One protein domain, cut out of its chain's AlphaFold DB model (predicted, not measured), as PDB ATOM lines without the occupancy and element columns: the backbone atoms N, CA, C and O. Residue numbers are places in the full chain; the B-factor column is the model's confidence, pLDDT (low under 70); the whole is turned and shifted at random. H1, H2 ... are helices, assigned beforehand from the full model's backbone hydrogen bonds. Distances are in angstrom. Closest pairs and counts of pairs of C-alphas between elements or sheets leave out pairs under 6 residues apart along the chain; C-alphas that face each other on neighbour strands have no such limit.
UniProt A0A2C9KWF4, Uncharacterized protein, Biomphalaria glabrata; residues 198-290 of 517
ATOM      1  N   GLN A 198      -9.243  30.586  -6.645       78.06
ATOM      2  CA  GLN A 198     -10.604  30.049  -6.627       78.06
ATOM      3  C   GLN A 198     -10.704  28.716  -7.379       78.06
ATOM      4  O   GLN A 198     -11.368  27.792  -6.893       78.06
ATOM      5  N   GLU A 199     -10.018  28.564  -8.517       80.69
ATOM      6  CA  GLU A 199      -9.932  27.277  -9.219       80.69
ATOM      7  C   GLU A 199      -9.226  26.206  -8.380       80.69
ATOM      8  O   GLU A 199      -9.741  25.088  -8.267       80.69
ATOM      9  N   ALA A 200      -8.113  26.548  -7.721       78.81
ATOM     10  CA  ALA A 200      -7.395  25.633  -6.835       78.81
ATOM     11  C   ALA A 200      -8.258  25.192  -5.640       78.81
ATOM     12  O   ALA A 200      -8.366  23.994  -5.375       78.81
ATOM     13  N   LEU A 201      -8.951  26.119  -4.967       79.69
ATOM     14  CA  LEU A 201      -9.881  25.806  -3.872       79.69
ATOM     15  C   LEU A 201     -11.049  24.928  -4.333       79.69
ATOM     16  O   LEU A 201     -11.443  23.990  -3.633       79.69
ATOM     17  N   ASN A 202     -11.599  25.197  -5.518       83.75
ATOM     18  CA  ASN A 202     -12.662  24.381  -6.097       83.75
ATOM     19  C   ASN A 202     -12.167  22.979  -6.477       83.75
ATOM     20  O   ASN A 202     -12.908  22.008  -6.301       83.75
ATOM     21  N   HIS A 203     -10.926  22.845  -6.952       81.94
ATOM     22  CA  HIS A 203     -10.288  21.550  -7.192       81.94
ATOM     23  C   HIS A 203     -10.062  20.790  -5.876       81.94
ATOM     24  O   HIS A 203     -10.384  19.604  -5.780       81.94
ATOM     25  N   TRP A 204      -9.614  21.491  -4.832       83.88
ATOM     26  CA  TRP A 204      -9.386  20.926  -3.502       83.88
ATOM     27  C   TRP A 204     -10.679  20.400  -2.865       83.88
ATOM     28  O   TRP A 204     -10.711  19.283  -2.352       83.88
ATOM     29  N   LYS A 205     -11.783  21.152  -2.984       86.06
ATOM     30  CA  LYS A 205     -13.117  20.725  -2.518       86.06
ATOM     31  C   LYS A 205     -13.668  19.526  -3.294       86.06
ATOM     32  O   LYS A 205     -14.379  18.705  -2.717       86.06
ATOM     33  N   LYS A 206     -13.372  19.418  -4.595       87.81
ATOM     34  CA  LYS A 206     -13.841  18.308  -5.447       87.81
ATOM     35  C   LYS A 206     -13.061  17.006  -5.224       87.81
ATOM     36  O   LYS A 206     -13.614  15.938  -5.479       87.81
ATOM     37  N   HIS A 207     -11.823  17.076  -4.728       82.94
ATOM     38  CA  HIS A 207     -10.937  15.920  -4.546       82.94
ATOM     39  C   HIS A 207     -10.395  15.817  -3.105       82.94
ATOM     40  O   HIS A 207      -9.222  16.105  -2.867       82.94
ATOM     41  N   PRO A 208     -11.206  15.351  -2.133       84.38
ATOM     42  CA  PRO A 208     -10.813  15.310  -0.720       84.38
ATOM     43  C   PRO A 208      -9.655  14.343  -0.418       84.38
ATOM     44  O   PRO A 208      -8.889  14.593   0.502       84.38
ATOM     45  N   LEU A 209      -9.490  13.265  -1.198       82.50
ATOM     46  CA  LEU A 209      -8.356  12.342  -1.037       82.50
ATOM     47  C   LEU A 209      -7.037  13.000  -1.446       82.50
ATOM     48  O   LEU A 209      -6.090  12.991  -0.676       82.50
ATOM     49  N   PHE A 210      -7.018  13.672  -2.602       88.00
ATOM     50  CA  PHE A 210      -5.870  14.476  -3.022       88.00
ATOM     51  C   PHE A 210      -5.560  15.575  -2.003       88.00
ATOM     52  O   PHE A 210      -4.399  15.875  -1.758       88.00
ATOM     53  N   ALA A 211      -6.595  16.154  -1.386       84.81
ATOM     54  CA  ALA A 211      -6.413  17.145  -0.342       84.81
ATOM     55  C   ALA A 211      -5.676  16.588   0.873       84.81
ATOM     56  O   ALA A 211      -4.725  17.209   1.338       84.81
ATOM     57  N   SER A 212      -6.110  15.423   1.352       84.19
ATOM     58  CA  SER A 212      -5.481  14.732   2.473       84.19
ATOM     59  C   SER A 212      -4.051  14.328   2.136       84.19
ATOM     60  O   SER A 212      -3.155  14.656   2.899       84.19
ATOM     61  N   ASP A 213      -3.830  13.708   0.974       85.50
ATOM     62  CA  ASP A 213      -2.506  13.248   0.544       85.50
ATOM     63  C   ASP A 213      -1.539  14.421   0.359       85.50
ATOM     64  O   ASP A 213      -0.385  14.343   0.765       85.50
ATOM     65  N   TYR A 214      -2.001  15.532  -0.225       89.12
ATOM     66  CA  TYR A 214      -1.188  16.737  -0.367       89.12
ATOM     67  C   TYR A 214      -0.894  17.375   0.989       89.12
ATOM     68  O   TYR A 214       0.230  17.803   1.211       89.12
ATOM     69  N   CYS A 215      -1.868  17.440   1.900       85.19
ATOM     70  CA  CYS A 215      -1.642  17.956   3.248       85.19
ATOM     71  C   CYS A 215      -0.691  17.058   4.045       85.19
ATOM     72  O   CYS A 215       0.206  17.586   4.684       85.19
ATOM     73  N   GLU A 216      -0.837  15.732   3.996       85.56
ATOM     74  CA  GLU A 216       0.094  14.793   4.635       85.56
ATOM     75  C   GLU A 216       1.488  14.907   4.029       85.56
ATOM     76  O   GLU A 216       2.458  15.036   4.771       85.56
ATOM     77  N   TRP A 217       1.590  14.945   2.698       90.69
ATOM     78  CA  TRP A 217       2.859  15.144   2.009       90.69
ATOM     79  C   TRP A 217       3.482  16.491   2.365       90.69
ATOM     80  O   TRP A 217       4.660  16.529   2.681       90.69
ATOM     81  N   PHE A 218       2.708  17.576   2.381       85.62
ATOM     82  CA  PHE A 218       3.186  18.911   2.734       85.62
ATOM     83  C   PHE A 218       3.582  18.999   4.208       85.62
ATOM     84  O   PHE A 218       4.597  19.605   4.518       85.62
ATOM     85  N   ILE A 219       2.835  18.374   5.122       82.81
ATOM     86  CA  ILE A 219       3.195  18.287   6.543       82.81
ATOM     87  C   ILE A 219       4.485  17.486   6.697       82.81
ATOM     88  O   ILE A 219       5.385  17.919   7.407       82.81
ATOM     89  N   GLN A 220       4.604  16.347   6.018       84.69
ATOM     90  CA  GLN A 220       5.801  15.518   6.051       84.69
ATOM     91  C   GLN A 220       6.995  16.225   5.397       84.69
ATOM     92  O   GLN A 220       8.107  16.117   5.898       84.69
ATOM     93  N   ASP A 221       6.771  16.998   4.335       85.38
ATOM     94  CA  ASP A 221       7.780  17.837   3.694       85.38
ATOM     95  C   ASP A 221       8.181  18.994   4.610       85.38
ATOM     96  O   ASP A 221       9.364  19.220   4.796       85.38
ATOM     97  N   CYS A 222       7.248  19.653   5.300       79.50
ATOM     98  CA  CYS A 222       7.549  20.664   6.324       79.50
ATOM     99  C   CYS A 222       8.304  20.081   7.525       79.50
ATOM    100  O   CYS A 222       9.157  20.758   8.088       79.50
ATOM    101  N   LEU A 223       7.994  18.844   7.923       78.69
ATOM    102  CA  LEU A 223       8.692  18.126   8.994       78.69
ATOM    103  C   LEU A 223      10.101  17.693   8.572       78.69
ATOM    104  O   LEU A 223      11.012  17.701   9.397       78.69
ATOM    105  N   ASN A 224      10.277  17.300   7.308       78.88
ATOM    106  CA  ASN A 224      11.560  16.860   6.760       78.88
ATOM    107  C   ASN A 224      12.443  18.029   6.297       78.88
ATOM    108  O   ASN A 224      13.666  17.900   6.286       78.88
ATOM    109  N   THR A 225      11.846  19.145   5.875       77.75
ATOM    110  CA  THR A 225      12.560  20.378   5.530       77.75
ATOM    111  C   THR A 225      12.908  21.148   6.795       77.75
ATOM    112  O   THR A 225      12.195  21.105   7.791       77.75
ATOM    113  N   GLU A 226      14.005  21.901   6.745       75.56
ATOM    114  CA  GLU A 226      14.488  22.715   7.869       75.56
ATOM    115  C   GLU A 226      13.487  23.809   8.293       75.56
ATOM    116  O   GLU A 226      13.649  24.400   9.346       75.56
ATOM    117  N   ILE A 227      12.388  24.022   7.557       77.44
ATOM    118  CA  ILE A 227      11.398  25.074   7.819       77.44
ATOM    119  C   ILE A 227      10.726  24.914   9.186       77.44
ATOM    120  O   ILE A 227      10.637  25.888   9.932       77.44
ATOM    121  N   LEU A 228      10.218  23.723   9.526       75.25
ATOM    122  CA  LEU A 228       9.551  23.525  10.817       75.25
ATOM    123  C   LEU A 228      10.552  23.493  11.986       75.25
ATOM    124  O   LEU A 228      10.270  24.152  12.989       75.25
ATOM    125  N   PRO A 229      11.709  22.804  11.891       73.69
ATOM    126  CA  PRO A 229      12.777  22.913  12.882       73.69
ATOM    127  C   PRO A 229      13.252  24.351  13.097       73.69
ATOM    128  O   PRO A 229      13.355  24.767  14.247       73.69
ATOM    129  N   ASP A 230      13.472  25.128  12.036       78.62
ATOM    130  CA  ASP A 230      13.925  26.520  12.127       78.62
ATOM    131  C   ASP A 230      12.848  27.411  12.748       78.62
ATOM    132  O   ASP A 230      13.141  28.180  13.661       78.62
ATOM    133  N   LEU A 231      11.578  27.248  12.356       77.75
ATOM    134  CA  LEU A 231      10.457  27.957  12.979       77.75
ATOM    135  C   LEU A 231      10.310  27.585  14.465       77.75
ATOM    136  O   LEU A 231      10.032  28.444  15.303       77.75
ATOM    137  N   LEU A 232      10.498  26.311  14.818       75.06
ATOM    138  CA  LEU A 232      10.504  25.851  16.209       75.06
ATOM    139  C   LEU A 232      11.687  26.437  16.981       75.06
ATOM    140  O   LEU A 232      11.510  26.888  18.108       75.06
ATOM    141  N   ILE A 233      12.877  26.489  16.387       79.81
ATOM    142  CA  ILE A 233      14.061  27.107  16.992       79.81
ATOM    143  C   ILE A 233      13.820  28.603  17.214       79.81
ATOM    144  O   ILE A 233      14.107  29.103  18.302       79.81
ATOM    145  N   ASP A 234      13.262  29.304  16.233       81.56
ATOM    146  CA  ASP A 234      12.968  30.733  16.317       81.56
ATOM    147  C   ASP A 234      11.890  31.023  17.366       81.56
ATOM    148  O   ASP A 234      12.091  31.872  18.235       81.56
ATOM    149  N   THR A 235      10.793  30.261  17.377       76.88
ATOM    150  CA  THR A 235       9.734  30.405  18.393       76.88
ATOM    151  C   THR A 235      10.231  30.057  19.798       76.88
ATOM    152  O   THR A 235       9.912  30.766  20.752       76.88
ATOM    153  N   LEU A 236      11.076  29.032  19.961       75.88
ATOM    154  CA  LEU A 236      11.717  28.710  21.242       75.88
ATOM    155  C   LEU A 236      12.728  29.784  21.674       75.88
ATOM    156  O   LEU A 236      12.815  30.110  22.863       75.88
ATOM    157  N   ASN A 237      13.467  30.372  20.732       81.38
ATOM    158  CA  ASN A 237      14.359  31.504  20.991       81.38
ATOM    159  C   ASN A 237      13.576  32.759  21.407       81.38
ATOM    160  O   ASN A 237      14.014  33.476  22.311       81.38
ATOM    161  N   GLU A 238      12.403  33.003  20.825       79.69
ATOM    162  CA  GLU A 238      11.497  34.069  21.260       79.69
ATOM    163  C   GLU A 238      10.912  33.794  22.654       79.69
ATOM    164  O   GLU A 238      10.918  34.686  23.509       79.69
ATOM    165  N   ILE A 239      10.489  32.554  22.939       77.12
ATOM    166  CA  ILE A 239      10.001  32.136  24.268       77.12
ATOM    167  C   ILE A 239      11.084  32.346  25.339       77.12
ATOM    168  O   ILE A 239      10.787  32.828  26.434       77.12
ATOM    169  N   LYS A 240      12.358  32.087  25.016       76.31
ATOM    170  CA  LYS A 240      13.508  32.351  25.902       76.31
ATOM    171  C   LYS A 240      13.669  33.834  26.264       76.31
ATOM    172  O   LYS A 240      14.304  34.153  27.271       76.31
ATOM    173  N   HIS A 241      13.156  34.750  25.448       78.62
ATOM    174  CA  HIS A 241      13.237  36.200  25.670       78.62
ATOM    175  C   HIS A 241      11.925  36.803  26.185       78.62
ATOM    176  O   HIS A 241      11.848  38.007  26.445       78.62
ATOM    177  N   MET A 242      10.907  35.970  26.394       79.56
ATOM    178  CA  MET A 242       9.609  36.380  26.898       79.56
ATOM    179  C   MET A 242       9.687  36.700  28.409       79.56
ATOM    180  O   MET A 242      10.323  35.971  29.173       79.56
ATOM    181  N   PRO A 243       9.068  37.796  28.890       79.94
ATOM    182  CA  PRO A 243       9.106  38.151  30.307       79.94
ATOM    183  C   PRO A 243       8.360  37.115  31.161       79.94
ATOM    184  O   PRO A 243       7.281  36.665  30.788       79.94
ATOM    185  N   TYR A 244       8.872  36.821  32.363       80.44
ATOM    186  CA  TYR A 244       8.305  35.835  33.304       80.44
ATOM    187  C   TYR A 244       6.817  36.035  33.660       80.44
ATOM    188  O   TYR A 244       6.175  35.119  34.164       80.44
ATOM    189  N   HIS A 245       6.262  37.226  33.426       74.94
ATOM    190  CA  HIS A 245       4.852  37.542  33.672       74.94
ATOM    191  C   HIS A 245       3.931  37.233  32.481       74.94
ATOM    192  O   HIS A 245       2.725  37.456  32.579       74.94
ATOM    193  N   HIS A 246       4.471  36.754  31.358       76.06
ATOM    194  CA  HIS A 246       3.668  36.421  30.193       76.06
ATOM    195  C   HIS A 246       2.848  35.146  30.462       76.06
ATOM    196  O   HIS A 246       3.419  34.124  30.850       76.06
ATOM    197  N   PRO A 247       1.522  35.157  30.235       79.75
ATOM    198  CA  PRO A 247       0.638  34.042  30.592       79.75
ATOM    199  C   PRO A 247       0.976  32.725  29.874       79.75
ATOM    200  O   PRO A 247       0.608  31.658  30.352       79.75
ATOM    201  N   LEU A 248       1.704  32.792  28.753       79.38
ATOM    202  CA  LEU A 248       2.126  31.625  27.968       79.38
ATOM    203  C   LEU A 248       3.513  31.076  28.343       79.38
ATOM    204  O   LEU A 248       3.870  29.996  27.880       79.38
ATOM    205  N   TYR A 249       4.290  31.764  29.187       82.00
ATOM    206  CA  TYR A 249       5.665  31.356  29.515       82.00
ATOM    207  C   TYR A 249       5.715  30.049  30.323       82.00
ATOM    208  O   TYR A 249       6.483  29.146  30.019       82.00
ATOM    209  N   VAL A 250       4.863  29.915  31.344       80.50
ATOM    210  CA  VAL A 250       4.851  28.719  32.203       80.50
ATOM    211  C   VAL A 250       4.323  27.479  31.463       80.50
ATOM    212  O   VAL A 250       4.994  26.451  31.521       80.50
ATOM    213  N   PRO A 251       3.188  27.535  30.730       83.88
ATOM    214  CA  PRO A 251       2.726  26.390  29.947       83.88
ATOM    215  C   PRO A 251       3.726  25.950  28.875       83.88
ATOM    216  O   PRO A 251       3.967  24.756  28.748       83.88
ATOM    217  N   SER A 252       4.341  26.897  28.150       80.25
ATOM    218  CA  SER A 252       5.326  26.570  27.107       80.25
ATOM    219  C   SER A 252       6.580  25.907  27.675       80.25
ATOM    220  O   SER A 252       7.083  24.952  27.085       80.25
ATOM    221  N   LEU A 253       7.049  26.349  28.847       82.88
ATOM    222  CA  LEU A 253       8.176  25.722  29.534       82.88
ATOM    223  C   LEU A 253       7.878  24.264  29.905       82.88
ATOM    224  O   LEU A 253       8.690  23.399  29.597       82.88
ATOM    225  N   TYR A 254       6.712  23.989  30.501       84.88
ATOM    226  CA  TYR A 254       6.317  22.619  30.852       84.88
ATOM    227  C   TYR A 254       6.156  21.736  29.617       84.88
ATOM    228  O   TYR A 254       6.663  20.623  29.605       84.88
ATOM    229  N   THR A 255       5.550  22.242  28.539       82.25
ATOM    230  CA  THR A 255       5.448  21.463  27.297       82.25
ATOM    231  C   THR A 255       6.811  21.183  26.666       82.25
ATOM    232  O   THR A 255       6.994  20.125  26.079       82.25
ATOM    233  N   CYS A 256       7.779  22.101  26.790       82.88
ATOM    234  CA  CYS A 256       9.143  21.859  26.318       82.88
ATOM    235  C   CYS A 256       9.875  20.845  27.201       82.88
ATOM    236  O   CYS A 256      10.618  20.023  26.676       82.88
ATOM    237  N   GLU A 257       9.687  20.904  28.520       85.81
ATOM    238  CA  GLU A 257      10.269  19.946  29.460       85.81
ATOM    239  C   GLU A 257       9.713  18.538  29.232       85.81
ATOM    240  O   GLU A 257      10.504  17.605  29.120       85.81
ATOM    241  N   ASP A 258       8.396  18.399  29.067       86.69
ATOM    242  CA  ASP A 258       7.740  17.120  28.778       86.69
ATOM    243  C   ASP A 258       8.200  16.559  27.423       86.69
ATOM    244  O   ASP A 258       8.618  15.406  27.342       86.69
ATOM    245  N   LEU A 259       8.223  17.385  26.369       82.94
ATOM    246  CA  LEU A 259       8.659  16.958  25.034       82.94
ATOM    247  C   LEU A 259      10.142  16.559  25.026       82.94
ATOM    248  O   LEU A 259      10.509  15.547  24.429       82.94
ATOM    249  N   LEU A 260      11.003  17.310  25.723       84.19
ATOM    250  CA  LEU A 260      12.412  16.945  25.877       84.19
ATOM    251  C   LEU A 260      12.584  15.677  26.714       84.19
ATOM    252  O   LEU A 260      13.424  14.851  26.368       84.19
ATOM    253  N   ALA A 261      11.828  15.510  27.799       87.94
ATOM    254  CA  ALA A 261      11.904  14.323  28.641       87.94
ATOM    255  C   ALA A 261      11.486  13.068  27.864       87.94
ATOM    256  O   ALA A 261      12.217  12.075  27.890       87.94
ATOM    257  N   ASP A 262      10.381  13.140  27.123       89.00
ATOM    258  CA  ASP A 262       9.891  12.044  26.291       89.00
ATOM    259  C   ASP A 262      10.904  11.713  25.188       89.00
ATOM    260  O   ASP A 262      11.374  10.574  25.128       89.00
ATOM    261  N   GLN A 263      11.357  12.708  24.418       83.81
ATOM    262  CA  GLN A 263      12.305  12.495  23.319       83.81
ATOM    263  C   GLN A 263      13.662  11.969  23.809       83.81
ATOM    264  O   GLN A 263      14.244  11.068  23.205       83.81
ATOM    265  N   VAL A 264      14.194  12.511  24.910       86.06
ATOM    266  CA  VAL A 264      15.459  12.033  25.489       86.06
ATOM    267  C   VAL A 264      15.297  10.622  26.046       86.06
ATOM    268  O   VAL A 264      16.218   9.817  25.903       86.06
ATOM    269  N   SER A 265      14.151  10.295  26.652       91.00
ATOM    270  CA  SER A 265      13.891   8.941  27.147       91.00
ATOM    271  C   SER A 265      13.772   7.928  26.007       91.00
ATOM    272  O   SER A 265      14.392   6.868  26.089       91.00
ATOM    273  N   GLU A 266      13.085   8.274  24.917       91.94
ATOM    274  CA  GLU A 266      12.952   7.431  23.730       91.94
ATOM    275  C   GLU A 266      14.320   7.192  23.095       91.94
ATOM    276  O   GLU A 266      14.761   6.043  23.032       91.94
ATOM    277  N   MET A 267      15.062   8.261  22.781       86.00
ATOM    278  CA  MET A 267      16.414   8.148  22.224       86.00
ATOM    279  C   MET A 267      17.342   7.339  23.138       86.00
ATOM    280  O   MET A 267      18.095   6.491  22.665       86.00
ATOM    281  N   ALA A 268      17.286   7.544  24.459       86.88
ATOM    282  CA  ALA A 268      18.096   6.768  25.396       86.88
ATOM    283  C   ALA A 268      17.717   5.277  25.395       86.88
ATOM    284  O   ALA A 268      18.603   4.423  25.485       86.88
ATOM    285  N   THR A 269      16.425   4.945  25.284       92.75
ATOM    286  CA  THR A 269      15.978   3.547  25.196       92.75
ATOM    287  C   THR A 269      16.317   2.905  23.857       92.75
ATOM    288  O   THR A 269      16.684   1.730  23.848       92.75
ATOM    289  N   GLU A 270      16.255   3.649  22.752       92.19
ATOM    290  CA  GLU A 270      16.653   3.172  21.427       92.19
ATOM    291  C   GLU A 270      18.152   2.895  21.379       92.19
ATOM    292  O   GLU A 270      18.542   1.775  21.061       92.19
ATOM    293  N   ILE A 271      18.979   3.845  21.827       89.81
ATOM    294  CA  ILE A 271      20.435   3.673  21.905       89.81
ATOM    295  C   ILE A 271      20.788   2.490  22.813       89.81
ATOM    296  O   ILE A 271      21.623   1.661  22.457       89.81
ATOM    297  N   ALA A 272      20.152   2.369  23.984       91.19
ATOM    298  CA  ALA A 272      20.407   1.247  24.885       91.19
ATOM    299  C   ALA A 272      19.975  -0.092  24.271       91.19
ATOM    300  O   ALA A 272      20.678  -1.093  24.415       91.19
ATOM    301  N   ARG A 273      18.829  -0.129  23.583       92.69
ATOM    302  CA  ARG A 273      18.329  -1.330  22.911       92.69
ATOM    303  C   ARG A 273      19.245  -1.739  21.764       92.69
ATOM    304  O   ARG A 273      19.557  -2.923  21.659       92.69
ATOM    305  N   GLU A 274      19.666  -0.788  20.943       92.94
ATOM    306  CA  GLU A 274      20.575  -1.015  19.825       92.94
ATOM    307  C   GLU A 274      21.925  -1.516  20.336       92.94
ATOM    308  O   GLU A 274      22.318  -2.625  19.978       92.94
ATOM    309  N   ALA A 275      22.543  -0.817  21.292       88.44
ATOM    310  CA  ALA A 275      23.822  -1.215  21.876       88.44
ATOM    311  C   ALA A 275      23.770  -2.598  22.552       88.44
ATOM    312  O   ALA A 275      24.702  -3.389  22.429       88.44
ATOM    313  N   VAL A 276      22.678  -2.927  23.258       90.38
ATOM    314  CA  VAL A 276      22.500  -4.265  23.849       90.38
ATOM    315  C   VAL A 276      22.291  -5.321  22.768       90.38
ATOM    316  O   VAL A 276      22.798  -6.431  22.910       90.38
ATOM    317  N   SER A 277      21.554  -5.004  21.703       92.00
ATOM    318  CA  SER A 277      21.339  -5.938  20.598       92.00
ATOM    319  C   SER A 277      22.620  -6.199  19.810       92.00
ATOM    320  O   SER A 277      22.901  -7.353  19.506       92.00
ATOM    321  N   GLU A 278      23.423  -5.167  19.561       93.12
ATOM    322  CA  GLU A 278      24.720  -5.270  18.899       93.12
ATOM    323  C   GLU A 278      25.683  -6.083  19.763       93.12
ATOM    324  O   GLU A 278      26.184  -7.102  19.307       93.12
ATOM    325  N   LEU A 279      25.811  -5.763  21.056       90.25
ATOM    326  CA  LEU A 279      26.651  -6.534  21.978       90.25
ATOM    327  C   LEU A 279      26.204  -8.002  22.103       90.25
ATOM    328  O   LEU A 279      27.036  -8.903  22.209       90.25
ATOM    329  N   ALA A 280      24.893  -8.259  22.128       89.12
ATOM    330  CA  ALA A 280      24.361  -9.616  22.186       89.12
ATOM    331  C   ALA A 280      24.634 -10.387  20.890       89.12
ATOM    332  O   ALA A 280      24.992 -11.563  20.961       89.12
ATOM    333  N   ASN A 281      24.488  -9.739  19.733       91.25
ATOM    334  CA  ASN A 281      24.788 -10.335  18.436       91.25
ATOM    335  C   ASN A 281      26.289 -10.585  18.286       91.25
ATOM    336  O   ASN A 281      26.657 -11.705  17.963       91.25
ATOM    337  N   ASP A 282      27.143  -9.626  18.644       87.81
ATOM    338  CA  ASP A 282      28.600  -9.782  18.637       87.81
ATOM    339  C   ASP A 282      29.045 -10.933  19.546       87.81
ATOM    340  O   ASP A 282      29.860 -11.766  19.154       87.81
ATOM    341  N   TYR A 283      28.469 -11.039  20.748       81.06
ATOM    342  CA  TYR A 283      28.759 -12.146  21.659       81.06
ATOM    343  C   TYR A 283      28.273 -13.497  21.113       81.06
ATOM    344  O   TYR A 283      28.966 -14.509  21.259       81.06
ATOM    345  N   LEU A 284      27.083 -13.546  20.504       83.56
ATOM    346  CA  LEU A 284      26.555 -14.765  19.887       83.56
ATOM    347  C   LEU A 284      27.373 -15.174  18.664       83.56
ATOM    348  O   LEU A 284      27.676 -16.357  18.531       83.56
ATOM    349  N   ASP A 285      27.772 -14.223  17.829       81.81
ATOM    350  CA  ASP A 285      28.611 -14.451  16.661       81.81
ATOM    351  C   ASP A 285      30.004 -14.911  17.090       81.81
ATOM    352  O   ASP A 285      30.478 -15.928  16.590       81.81
ATOM    353  N   GLU A 286      30.627 -14.287  18.092       82.00
ATOM    354  CA  GLU A 286      31.912 -14.745  18.636       82.00
ATOM    355  C   GLU A 286      31.813 -16.173  19.205       82.00
ATOM    356  O   GLU A 286      32.724 -16.990  19.033       82.00
ATOM    357  N   LYS A 287      30.685 -16.523  19.837       73.81
ATOM    358  CA  LYS A 287      30.428 -17.882  20.343       73.81
ATOM    359  C   LYS A 287      30.072 -18.889  19.249       73.81
ATOM    360  O   LYS A 287      30.394 -20.062  19.413       73.81
ATOM    361  N   LEU A 288      29.453 -18.459  18.152       69.19
ATOM    362  CA  LEU A 288      29.179 -19.278  16.964       69.19
ATOM    363  C   LEU A 288      30.445 -19.511  16.127       69.19
ATOM    364  O   LEU A 288      30.622 -20.592  15.566       69.19
ATOM    365  N   LEU A 289      31.332 -18.516  16.059       67.25
ATOM    366  CA  LEU A 289      32.636 -18.587  15.394       67.25
ATOM    367  C   LEU A 289      33.665 -19.392  16.192       67.25
ATOM    368  O   LEU A 289      34.595 -19.936  15.596       67.25
ATOM    369  N   GLN A 290      33.474 -19.552  17.506       70.62
ATOM    370  CA  GLN A 290      34.106 -20.620  18.285       70.62
ATOM    371  C   GLN A 290      33.493 -21.975  17.894       70.62
ATOM    372  O   GLN A 290      32.860 -22.648  18.708       70.62
TER     373      GLN A 290
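This is residues 198 to 290 of the 517 residues of an uncharacterized protein of Biomphalaria glabrata (UniProt A0A2C9KWF4). The model is an open V with one long straight arm and one broken arm: H4, a single long helix, makes the straight arm, and H1, H2 and H3, three shorter helices joined end to end at corners, make the other. The two arms meet near the end of H3 and the beginning of H4, where the loop of residues 240 to 248 turns the chain back, and residues 257 to 290 stick out free from there. The printed part has 93 residues, with four named helices in the order H1, H2, H3, H4 and no named strand; its class is all helix. It is extended, with a radius of gyration of the C-alphas of 22.6 A, and its outline is flat, spanning 72 by 47 by 18 A.

H1, residues 198 to 206, and H2, residues 208 to 224, only just touch, with 3 pairs of C-alphas within 8 A, and only at the corner by their link. Their closest C-alphas, those of Trp 204 and Ala 211, are 5.8 A apart, and H2 touches H1 with residues 210 to 211 alone. Their lines stand at 72 degrees, only just about perpendicular. H2 and H3, residues 227 to 239, are close but not clearly touching; their closest C-alphas, those of Cys 222 and Leu 228, are 5.7 A apart. They run the same way at a steep tilt of 63 degrees. H3 and H4, residues 249 to 289, are close but not clearly touching, with the C-alphas of Ile 239 and Tyr 249 the closest at 6.9 A. They run opposite ways at a steep tilt of 50 degrees. H1 is apart from H3 and from H4, and H2 is apart from H4. In H1, H2, H3 and H4 every O i to N i+4 pair is within hydrogen-bond range.

H1 begins at C-alpha 198, at (-10.604, 30.049, -6.627). H2 is 23.6 A from first to last C-alpha and H3 is 18.0 A, ending at C-alpha 239, at (10.001, 32.136, 24.268). H4, 41 residues, is the longest helix at 58.5 A, and ends at C-alpha 289, at (32.636, -18.587, 15.394).

The two C-alphas farthest apart, those of Gln 198 and Gln 290, are 72.0 A apart. The printed part has no cut. The links H1 to H2 and H2 to H3 are tight, and H3 to H4, with 9 residues between them, is short. The mean pLDDT of the printed part is 82.9, and residues 288 to 289 are under 70.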